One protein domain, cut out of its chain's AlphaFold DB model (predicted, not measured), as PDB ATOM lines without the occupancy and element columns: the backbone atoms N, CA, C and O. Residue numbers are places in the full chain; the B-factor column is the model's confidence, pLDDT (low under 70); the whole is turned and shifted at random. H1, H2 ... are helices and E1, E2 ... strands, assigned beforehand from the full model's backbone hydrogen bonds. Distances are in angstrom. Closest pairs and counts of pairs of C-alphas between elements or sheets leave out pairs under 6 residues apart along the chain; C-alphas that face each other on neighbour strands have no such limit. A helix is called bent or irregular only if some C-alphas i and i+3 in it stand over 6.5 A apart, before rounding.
ATOM      1  N   VAL A 153      38.350  -0.426  33.233       94.00
ATOM      2  CA  VAL A 153      38.407   0.662  32.251       94.00
ATOM      3  C   VAL A 153      37.774   0.182  30.957       94.00
ATOM      4  O   VAL A 153      38.190  -0.843  30.422       94.00
ATOM      5  N   TYR A 154      36.804   0.939  30.456       93.25
ATOM      6  CA  TYR A 154      36.125   0.675  29.193       93.25
ATOM      7  C   TYR A 154      36.200   1.918  28.317       93.25
ATOM      8  O   TYR A 154      35.808   3.005  28.733       93.25
ATOM      9  N   GLU A 155      36.713   1.761  27.107       94.31
ATOM     10  CA  GLU A 155      36.707   2.823  26.109       94.31
ATOM     11  C   GLU A 155      35.383   2.804  25.342       94.31
ATOM     12  O   GLU A 155      34.904   1.747  24.934       94.31
ATOM     13  N   THR A 156      34.792   3.978  25.151       90.88
ATOM     14  CA  THR A 156      33.607   4.187  24.318       90.88
ATOM     15  C   THR A 156      33.951   5.127  23.162       90.88
ATOM     16  O   THR A 156      35.059   5.676  23.081       90.88
ATOM     17  N   MET A 157      32.994   5.328  22.251       90.88
ATOM     18  CA  MET A 157      33.125   6.344  21.202       90.88
ATOM     19  C   MET A 157      33.303   7.744  21.806       90.88
ATOM     20  O   MET A 157      34.173   8.492  21.370       90.88
ATOM     21  N   ASP A 158      32.546   8.048  22.862       90.19
ATOM     22  CA  ASP A 158      32.512   9.374  23.485       90.19
ATOM     23  C   ASP A 158      33.624   9.597  24.522       90.19
ATOM     24  O   ASP A 158      33.878  10.735  24.915       90.19
ATOM     25  N   GLY A 159      34.293   8.542  25.005       93.69
ATOM     26  CA  GLY A 159      35.117   8.678  26.201       93.69
ATOM     27  C   GLY A 159      35.822   7.428  26.715       93.69
ATOM     28  O   GLY A 159      35.974   6.424  26.020       93.69
ATOM     29  N   TRP A 160      36.232   7.503  27.980       95.50
ATOM     30  CA  TRP A 160      36.628   6.355  28.799       95.50
ATOM     31  C   TRP A 160      35.798   6.332  30.073       95.50
ATOM     32  O   TRP A 160      35.666   7.354  30.741       95.50
ATOM     33  N   ASN A 161      35.297   5.158  30.434       95.56
ATOM     34  CA  ASN A 161      34.608   4.905  31.689       95.56
ATOM     35  C   ASN A 161      35.515   4.099  32.617       95.56
ATOM     36  O   ASN A 161      36.016   3.033  32.257       95.56
ATOM     37  N   PHE A 162      35.692   4.610  33.824       95.00
ATOM     38  CA  PHE A 162      36.438   4.007  34.914       95.00
ATOM     39  C   PHE A 162      35.445   3.559  35.977       95.00
ATOM     40  O   PHE A 162      34.538   4.313  36.322       95.00
ATOM     41  N   SER A 163      35.603   2.351  36.507       94.75
ATOM     42  CA  SER A 163      34.746   1.859  37.587       94.75
ATOM     43  C   SER A 163      35.515   1.017  38.598       94.75
ATOM     44  O   SER A 163      36.392   0.225  38.240       94.75
ATOM     45  N   GLY A 164      35.161   1.210  39.863       91.56
ATOM     46  CA  GLY A 164      35.498   0.339  40.985       91.56
ATOM     47  C   GLY A 164      34.227  -0.040  41.747       91.56
ATOM     48  O   GLY A 164      33.125   0.291  41.313       91.56
ATOM     49  N   ASP A 165      34.366  -0.685  42.902       90.12
ATOM     50  CA  ASP A 165      33.225  -1.252  43.648       90.12
ATOM     51  C   ASP A 165      32.174  -0.220  44.066       90.12
ATOM     52  O   ASP A 165      30.992  -0.527  44.223       90.12
ATOM     53  N   HIS A 166      32.603   1.022  44.270       92.56
ATOM     54  CA  HIS A 166      31.760   2.089  44.801       92.56
ATOM     55  C   HIS A 166      31.762   3.346  43.949       92.56
ATOM     56  O   HIS A 166      31.180   4.340  44.371       92.56
ATOM     57  N   PHE A 167      32.421   3.355  42.794       95.06
ATOM     58  CA  PHE A 167      32.497   4.567  41.994       95.06
ATOM     59  C   PHE A 167      32.503   4.290  40.501       95.06
ATOM     60  O   PHE A 167      33.007   3.264  40.042       95.06
ATOM     61  N   SER A 168      32.004   5.267  39.752       95.31
ATOM     62  CA  SER A 168      32.139   5.340  38.304       95.31
ATOM     63  C   SER A 168      32.534   6.752  37.896       95.31
ATOM     64  O   SER A 168      31.994   7.724  38.416       95.31
ATOM     65  N   LEU A 169      33.468   6.871  36.961       96.12
ATOM     66  CA  LEU A 169      33.936   8.142  36.424       96.12
ATOM     67  C   LEU A 169      34.032   8.038  34.908       96.12
ATOM     68  O   LEU A 169      34.609   7.080  34.403       96.12
ATOM     69  N   SER A 170      33.516   9.024  34.184       95.25
ATOM     70  CA  SER A 170      33.704   9.128  32.739       95.25
ATOM     71  C   SER A 170      34.635  10.287  32.397       95.25
ATOM     72  O   SER A 170      34.620  11.329  33.051       95.25
ATOM     73  N   ILE A 171      35.466  10.107  31.374       95.38
ATOM     74  CA  ILE A 171      36.239  11.173  30.729       95.38
ATOM     75  C   ILE A 171      35.681  11.353  29.325       95.38
ATOM     76  O   ILE A 171      35.660  10.393  28.557       95.38
ATOM     77  N   ASP A 172      35.263  12.570  28.996       93.38
ATOM     78  CA  ASP A 172      34.742  12.940  27.683       93.38
ATOM     79  C   ASP A 172      35.905  13.241  26.717       93.38
ATOM     80  O   ASP A 172      36.784  14.051  27.021       93.38
ATOM     81  N   LYS A 173      35.943  12.579  25.553       92.31
ATOM     82  CA  LYS A 173      36.991  12.754  24.528       92.31
ATOM     83  C   LYS A 173      36.857  14.041  23.725       92.31
ATOM     84  O   LYS A 173      37.845  14.472  23.139       92.31
ATOM     85  N   LYS A 174      35.661  14.621  23.648       90.50
ATOM     86  CA  LYS A 174      35.394  15.868  22.928       90.50
ATOM     87  C   LYS A 174      35.808  17.072  23.765       90.50
ATOM     88  O   LYS A 174      36.340  18.039  23.229       90.50
ATOM     89  N   GLU A 175      35.577  17.011  25.070       89.75
ATOM     90  CA  GLU A 175      35.871  18.103  25.997       89.75
ATOM     91  C   GLU A 175      37.182  17.906  26.773       89.75
ATOM     92  O   GLU A 175      37.727  18.867  27.313       89.75
ATOM     93  N   GLY A 176      37.708  16.679  26.835       91.69
ATOM     94  CA  GLY A 176      38.972  16.357  27.504       91.69
ATOM     95  C   GLY A 176      38.911  16.487  29.027       91.69
ATOM     96  O   GLY A 176      39.940  16.697  29.668       91.69
ATOM     97  N   ARG A 177      37.713  16.388  29.611       92.56
ATOM     98  CA  ARG A 177      37.450  16.574  31.045       92.56
ATOM     99  C   ARG A 177      36.575  15.457  31.604       92.56
ATOM    100  O   ARG A 177      36.079  14.610  30.864       92.56
ATOM    101  N   ILE A 178      36.389  15.459  32.922       95.56
ATOM    102  CA  ILE A 178      35.463  14.540  33.593       95.56
ATOM    103  C   ILE A 178      34.052  14.800  33.061       95.56
ATOM    104  O   ILE A 178      33.553  15.914  33.165       95.56
ATOM    105  N   GLY A 179      33.424  13.783  32.479       94.25
ATOM    106  CA  GLY A 179      32.048  13.858  32.006       94.25
ATOM    107  C   GLY A 179      31.072  13.738  33.168       94.25
ATOM    108  O   GLY A 179      30.215  14.598  33.341       94.25
ATOM    109  N   GLU A 180      31.235  12.689  33.970       95.69
ATOM    110  CA  GLU A 180      30.418  12.372  35.137       95.69
ATOM    111  C   GLU A 180      31.261  11.665  36.208       95.69
ATOM    112  O   GLU A 180      32.188  10.921  35.882       95.69
ATOM    113  N   TYR A 181      30.928  11.866  37.483       97.25
ATOM    114  CA  TYR A 181      31.508  11.123  38.599       97.25
ATOM    115  C   TYR A 181      30.431  10.745  39.611       97.25
ATOM    116  O   TYR A 181      29.745  11.612  40.151       97.25
ATOM    117  N   GLN A 182      30.320   9.451  39.900       97.12
ATOM    118  CA  GLN A 182      29.389   8.910  40.881       97.12
ATOM    119  C   GLN A 182      30.145   8.143  41.964       97.12
ATOM    120  O   GLN A 182      31.084   7.402  41.669       97.12
ATOM    121  N   TYR A 183      29.701   8.286  43.211       97.06
ATOM    122  CA  TYR A 183      30.228   7.558  44.363       97.06
ATOM    123  C   TYR A 183      29.081   7.027  45.226       97.06
ATOM    124  O   TYR A 183      28.225   7.787  45.680       97.06
ATOM    125  N   LYS A 184      29.056   5.710  45.454       95.56
ATOM    126  CA  LYS A 184      28.014   4.978  46.195       95.56
ATOM    127  C   LYS A 184      26.593   5.343  45.741       95.56
ATOM    128  O   LYS A 184      25.721   5.597  46.562       95.56
ATOM    129  N   GLY A 185      26.388   5.414  44.424       92.50
ATOM    130  CA  GLY A 185      25.104   5.768  43.806       92.50
ATOM    131  C   GLY A 185      24.766   7.266  43.807       92.50
ATOM    132  O   GLY A 185      23.772   7.650  43.203       92.50
ATOM    133  N   ASN A 186      25.584   8.121  44.431       96.31
ATOM    134  CA  ASN A 186      25.388   9.569  44.410       96.31
ATOM    135  C   ASN A 186      26.166  10.197  43.257       96.31
ATOM    136  O   ASN A 186      27.368   9.963  43.119       96.31
ATOM    137  N   ASN A 187      25.496  11.037  42.470       95.44
ATOM    138  CA  ASN A 187      26.139  11.806  41.414       95.44
ATOM    139  C   ASN A 187      26.853  13.027  42.020       95.44
ATOM    140  O   ASN A 187      26.200  13.959  42.482       95.44
ATOM    141  N   LEU A 188      28.187  12.996  42.054       96.81
ATOM    142  CA  LEU A 188      29.022  14.068  42.608       96.81
ATOM    143  C   LEU A 188      29.434  15.089  41.545       96.81
ATOM    144  O   LEU A 188      29.644  16.257  41.860       96.81
ATOM    145  N   ILE A 189      29.554  14.657  40.288       97.00
ATOM    146  CA  ILE A 189      29.767  15.532  39.133       97.00
ATOM    147  C   ILE A 189      28.782  15.090  38.067       97.00
ATOM    148  O   ILE A 189      28.996  14.058  37.440       97.00
ATOM    149  N   SER A 190      27.726  15.871  37.850       93.88
ATOM    150  CA  SER A 190      26.718  15.556  36.838       93.88
ATOM    151  C   SER A 190      27.262  15.689  35.419       93.88
ATOM    152  O   SER A 190      28.159  16.492  35.151       93.88
ATOM    153  N   LYS A 191      26.658  14.937  34.493       89.00
ATOM    154  CA  LYS A 191      27.015  14.941  33.072       89.00
ATOM    155  C   LYS A 191      27.150  16.366  32.513       89.00
ATOM    156  O   LYS A 191      26.196  17.139  32.548       89.00
ATOM    157  N   GLY A 192      28.328  16.699  31.982       83.44
ATOM    158  CA  GLY A 192      28.624  18.004  31.366       83.44
ATOM    159  C   GLY A 192      29.039  19.110  32.349       83.44
ATOM    160  O   GLY A 192      29.452  20.190  31.919       83.44
ATOM    161  N   PHE A 193      29.017  18.840  33.656       90.62
ATOM    162  CA  PHE A 193      29.442  19.764  34.718       90.62
ATOM    163  C   PHE A 193      30.825  19.424  35.288       90.62
ATOM    164  O   PHE A 193      31.181  19.841  36.386       90.62
ATOM    165  N   GLY A 194      31.631  18.697  34.511       92.94
ATOM    166  CA  GLY A 194      33.032  18.441  34.810       92.94
ATOM    167  C   GLY A 194      33.837  19.699  35.128       92.94
ATOM    168  O   GLY A 194      33.592  20.741  34.505       92.94
ATOM    169  N   PRO A 195      34.851  19.609  36.009       93.38
ATOM    170  CA  PRO A 195      35.778  20.702  36.253       93.38
ATOM    171  C   PRO A 195      36.377  21.215  34.946       93.38
ATOM    172  O   PRO A 195      36.757  20.442  34.063       93.38
ATOM    173  N   ARG A 196      36.468  22.538  34.840       90.69
ATOM    174  CA  ARG A 196      37.101  23.236  33.724       90.69
ATOM    175  C   ARG A 196      38.116  24.236  34.270       90.69
ATOM    176  O   ARG A 196      37.895  24.756  35.365       90.69
ATOM    177  N   PRO A 197      39.194  24.531  33.529       90.75
ATOM    178  CA  PRO A 197      40.060  25.649  33.870       90.75
ATOM    179  C   PRO A 197      39.250  26.948  33.945       90.75
ATOM    180  O   PRO A 197      38.442  27.225  33.056       90.75
ATOM    181  N   ASP A 198      39.479  27.736  34.991       93.62
ATOM    182  CA  ASP A 198      38.938  29.084  35.130       93.62
ATOM    183  C   ASP A 198      40.090  30.063  35.361       93.62
ATOM    184  O   ASP A 198      41.026  29.784  36.111       93.62
ATOM    185  N   PHE A 199      40.031  31.194  34.669       95.19
ATOM    186  CA  PHE A 199      41.065  32.229  34.668       95.19
ATOM    187  C   PHE A 199      40.501  33.587  35.086       95.19
ATOM    188  O   PHE A 199      41.141  34.622  34.893       95.19
ATOM    189  N   TRP A 200      39.282  33.601  35.623       96.12
ATOM    190  CA  TRP A 200      38.585  34.814  36.005       96.12
ATOM    191  C   TRP A 200      38.139  34.770  37.461       96.12
ATOM    192  O   TRP A 200      37.797  33.725  38.002       96.12
ATOM    193  N   ARG A 201      38.082  35.945  38.088       97.06
ATOM    194  CA  ARG A 201      37.405  36.144  39.371       97.06
ATOM    195  C   ARG A 201      36.435  37.308  39.263       97.06
ATOM    196  O   ARG A 201      36.622  38.199  38.433       97.06
ATOM    197  N   ALA A 202      35.403  37.319  40.102       97.50
ATOM    198  CA  ALA A 202      34.523  38.476  40.209       97.50
ATOM    199  C   ALA A 202      35.364  39.738  40.523       97.50
ATOM    200  O   ALA A 202      36.179  39.698  41.454       97.50
ATOM    201  N   PRO A 203      35.230  40.825  39.737       97.69
ATOM    202  CA  PRO A 203      35.952  42.064  40.004       97.69
ATOM    203  C   PRO A 203      35.535  42.686  41.340       97.69
ATOM    204  O   PRO A 203      34.352  42.699  41.679       97.69
ATOM    205  N   VAL A 204      36.504  43.230  42.073       96.75
ATOM    206  CA  VAL A 204      36.291  44.063  43.266       96.75
ATOM    207  C   VAL A 204      36.448  45.545  42.908       96.75
ATOM    208  O   VAL A 204      36.898  45.875  41.814       96.75
ATOM    209  N   ASN A 205      36.117  46.466  43.820       96.06
ATOM    210  CA  ASN A 205      36.182  47.916  43.554       96.06
ATOM    211  C   ASN A 205      37.542  48.382  43.003       96.06
ATOM    212  O   ASN A 205      37.579  49.148  42.043       96.06
ATOM    213  N   ASN A 206      38.651  47.855  43.532       97.00
ATOM    214  CA  ASN A 206      39.995  48.173  43.036       97.00
ATOM    215  C   ASN A 206      40.203  47.754  41.567       97.00
ATOM    216  O   ASN A 206      40.897  48.446  40.828       97.00
ATOM    217  N   ASP A 207      39.576  46.658  41.125       97.81
ATOM    218  CA  ASP A 207      39.633  46.200  39.730       97.81
ATOM    219  C   ASP A 207      38.824  47.101  38.801       97.81
ATOM    220  O   ASP A 207      39.210  47.345  37.661       97.81
ATOM    221  N   PHE A 208      37.686  47.616  39.268       96.44
ATOM    222  CA  PHE A 208      36.954  48.627  38.512       96.44
ATOM    223  C   PHE A 208      37.776  49.915  38.406       96.44
ATOM    224  O   PHE A 208      37.909  50.456  37.310       96.44
ATOM    225  N   GLY A 209      38.397  50.346  39.510       95.56
ATOM    226  CA  GLY A 209      39.242  51.540  39.560       95.56
ATOM    227  C   GLY A 209      40.466  51.477  38.640       95.56
ATOM    228  O   GLY A 209      40.813  52.479  38.023       95.56
ATOM    229  N   ASN A 210      41.090  50.304  38.485       97.31
ATOM    230  CA  ASN A 210      42.231  50.113  37.578       97.31
ATOM    231  C   ASN A 210      41.837  49.668  36.147       97.31
ATOM    232  O   ASN A 210      42.708  49.425  35.310       97.31
ATOM    233  N   GLY A 211      40.537  49.544  35.849       97.75
ATOM    234  CA  GLY A 211      40.030  49.148  34.532       97.75
ATOM    235  C   GLY A 211      40.211  47.664  34.173       97.75
ATOM    236  O   GLY A 211      40.069  47.298  33.001       97.75
ATOM    237  N   MET A 212      40.491  46.788  35.141       98.12
ATOM    238  CA  MET A 212      40.769  45.364  34.921       98.12
ATOM    239  C   MET A 212      39.678  44.620  34.132       98.12
ATOM    240  O   MET A 212      40.044  43.898  33.197       98.12
ATOM    241  N   PRO A 213      38.361  44.820  34.375       97.81
ATOM    242  CA  PRO A 213      37.314  44.162  33.593       97.81
ATOM    243  C   PRO A 213      37.423  44.403  32.087       97.81
ATOM    244  O   PRO A 213      37.119  43.508  31.300       97.81
ATOM    245  N   ARG A 214      37.876  45.597  31.686       97.44
ATOM    246  CA  ARG A 214      38.098  45.961  30.284       97.44
ATOM    247  C   ARG A 214      39.420  45.394  29.774       97.44
ATOM    248  O   ARG A 214      39.437  44.743  28.734       97.44
ATOM    249  N   ASN A 215      40.507  45.623  30.509       97.81
ATOM    250  CA  ASN A 215      41.865  45.293  30.066       97.81
ATOM    251  C   ASN A 215      42.124  43.779  30.004       97.81
ATOM    252  O   ASN A 215      42.930  43.317  29.201       97.81
ATOM    253  N   HIS A 216      41.412  42.996  30.816       97.38
ATOM    254  CA  HIS A 216      41.641  41.559  30.975       97.38
ATOM    255  C   HIS A 216      40.457  40.696  30.523       97.38
ATOM    256  O   HIS A 216      40.446  39.495  30.782       97.38
ATOM    257  N   ILE A 217      39.485  41.260  29.798       96.12
ATOM    258  CA  ILE A 217      38.244  40.567  29.407       96.12
ATOM    259  C   ILE A 217      38.472  39.230  28.683       96.12
ATOM    260  O   ILE A 217      37.647  38.319  28.777       96.12
ATOM    261  N   ASN A 218      39.594  39.077  27.977       95.94
ATOM    262  CA  ASN A 218      39.917  37.839  27.272       95.94
ATOM    263  C   ASN A 218      40.135  36.659  28.233       95.94
ATOM    264  O   ASN A 218      39.737  35.547  27.898       95.94
ATOM    265  N   TRP A 219      40.634  36.893  29.452       95.69
ATOM    266  CA  TRP A 219      40.741  35.858  30.486       95.69
ATOM    267  C   TRP A 219      39.370  35.376  30.975       95.69
ATOM    268  O   TRP A 219      39.204  34.193  31.247       95.69
ATOM    269  N   LYS A 220      38.354  36.251  30.984       95.12
ATOM    270  CA  LYS A 220      36.955  35.870  31.254       95.12
ATOM    271  C   LYS A 220      36.357  35.008  30.145       95.12
ATOM    272  O   LYS A 220      35.551  34.121  30.410       95.12
ATOM    273  N   LYS A 221      36.709  35.300  28.890       93.88
ATOM    274  CA  LYS A 221      36.186  34.591  27.711       93.88
ATOM    275  C   LYS A 221      36.864  33.241  27.493       93.88
ATOM    276  O   LYS A 221      36.226  32.335  26.969       93.88
ATOM    277  N   LEU A 222      38.128  33.106  27.896       91.06
ATOM    278  CA  LEU A 222      38.954  31.933  27.618       91.06
ATOM    279  C   LEU A 222      38.307  30.599  28.064       91.06
ATOM    280  O   LEU A 222      38.238  29.694  27.232       91.06
ATOM    281  N   PRO A 223      37.718  30.469  29.275       88.38
ATOM    282  CA  PRO A 223      37.016  29.245  29.687       88.38
ATOM    283  C   PRO A 223      35.772  28.887  28.860       88.38
ATOM    284  O   PRO A 223      35.260  27.774  28.977       88.38
ATOM    285  N   CYS A 224      35.238  29.822  28.067       86.31
ATOM    286  CA  CYS A 224      34.052  29.610  27.232       86.31
ATOM    287  C   CYS A 224      34.393  29.097  25.828       86.31
ATOM    288  O   CYS A 224      33.493  28.665  25.114       86.31
ATOM    289  N   LEU A 225      35.666  29.158  25.420       83.56
ATOM    290  CA  LEU A 225      36.123  28.771  24.084       83.56
ATOM    291  C   LEU A 225      37.313  27.793  24.145       83.56
ATOM    292  O   LEU A 225      38.333  28.041  23.496       83.56
TER     293      LEU A 225
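What this domain is: This is residues 153 to 225 of the 242 residues of the protein "Beta-galactosidase" of Prolixibacteraceae bacterium (UniProt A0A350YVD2). Two lobes sit at the ends of a rod: a five-strand antiparallel sheet with no helix on it, and, far off, three short helices along an open loop that folds back partway towards the sheet. A long stretch without named elements, residues 190 to 204, joins the lobes. The 73 printed residues hold E1 E2 E3 E4 E5 H1 H2 H3 in that order, sheet order E1 E2 E3 E4 E5, class mixed. The whole is extended, with a radius of gyration of the C-alphas of 17.6 A and spans of 53 by 25 by 13 A.

How they stand to each other: Begin at E1, residues 153 to 155, an edge strand whose N 154 is 2.9 A from O 161 of E2, residues 159 to 164. Next, N 162 of E2 is 2.8 A from O 169 of E3, residues 167 to 172. N 168 of E3 is 3.0 A from O 182 of E4, residues 178 to 183, and N 183 is 2.9 A from O 186 of E5, residues 186 to 189, the other edge strand. Together they are a meander, each strand the antiparallel neighbour of the one before, and each consecutive pair is a hairpin. H1, residues 205 to 209, is close to but not clearly touching H2, residues 212 to 215; their closest C-alphas, of Asp 207 and Pro 213, are 6.9 A apart. H2 and H3, residues 217 to 224, meet only through their link. Every O i to N i+4 pair is within hydrogen-bond range in H1; H3 has 2 of 4, and H2 is too short for one.

Where its parts are: Find C-alpha 153 at (38.407, 0.662, 32.251), where E1 begins. E2 measures 17.0 A, E3 16.7 A and E4 13.9 A. H3 runs 11.9 A to C-alpha 224 at (34.052, 29.610, 27.232); it is only just irregular, C-alphas 220 and 223 being 6.8 A apart.

The domain as a whole: The two C-alphas farthest apart, of Asp 165 and Gly 209, are 53.3 A apart. The link from E5 to H1 is long, 15 residues; the other links are tight. The printed part has no cut, and no printed residue is under 70 in pLDDT.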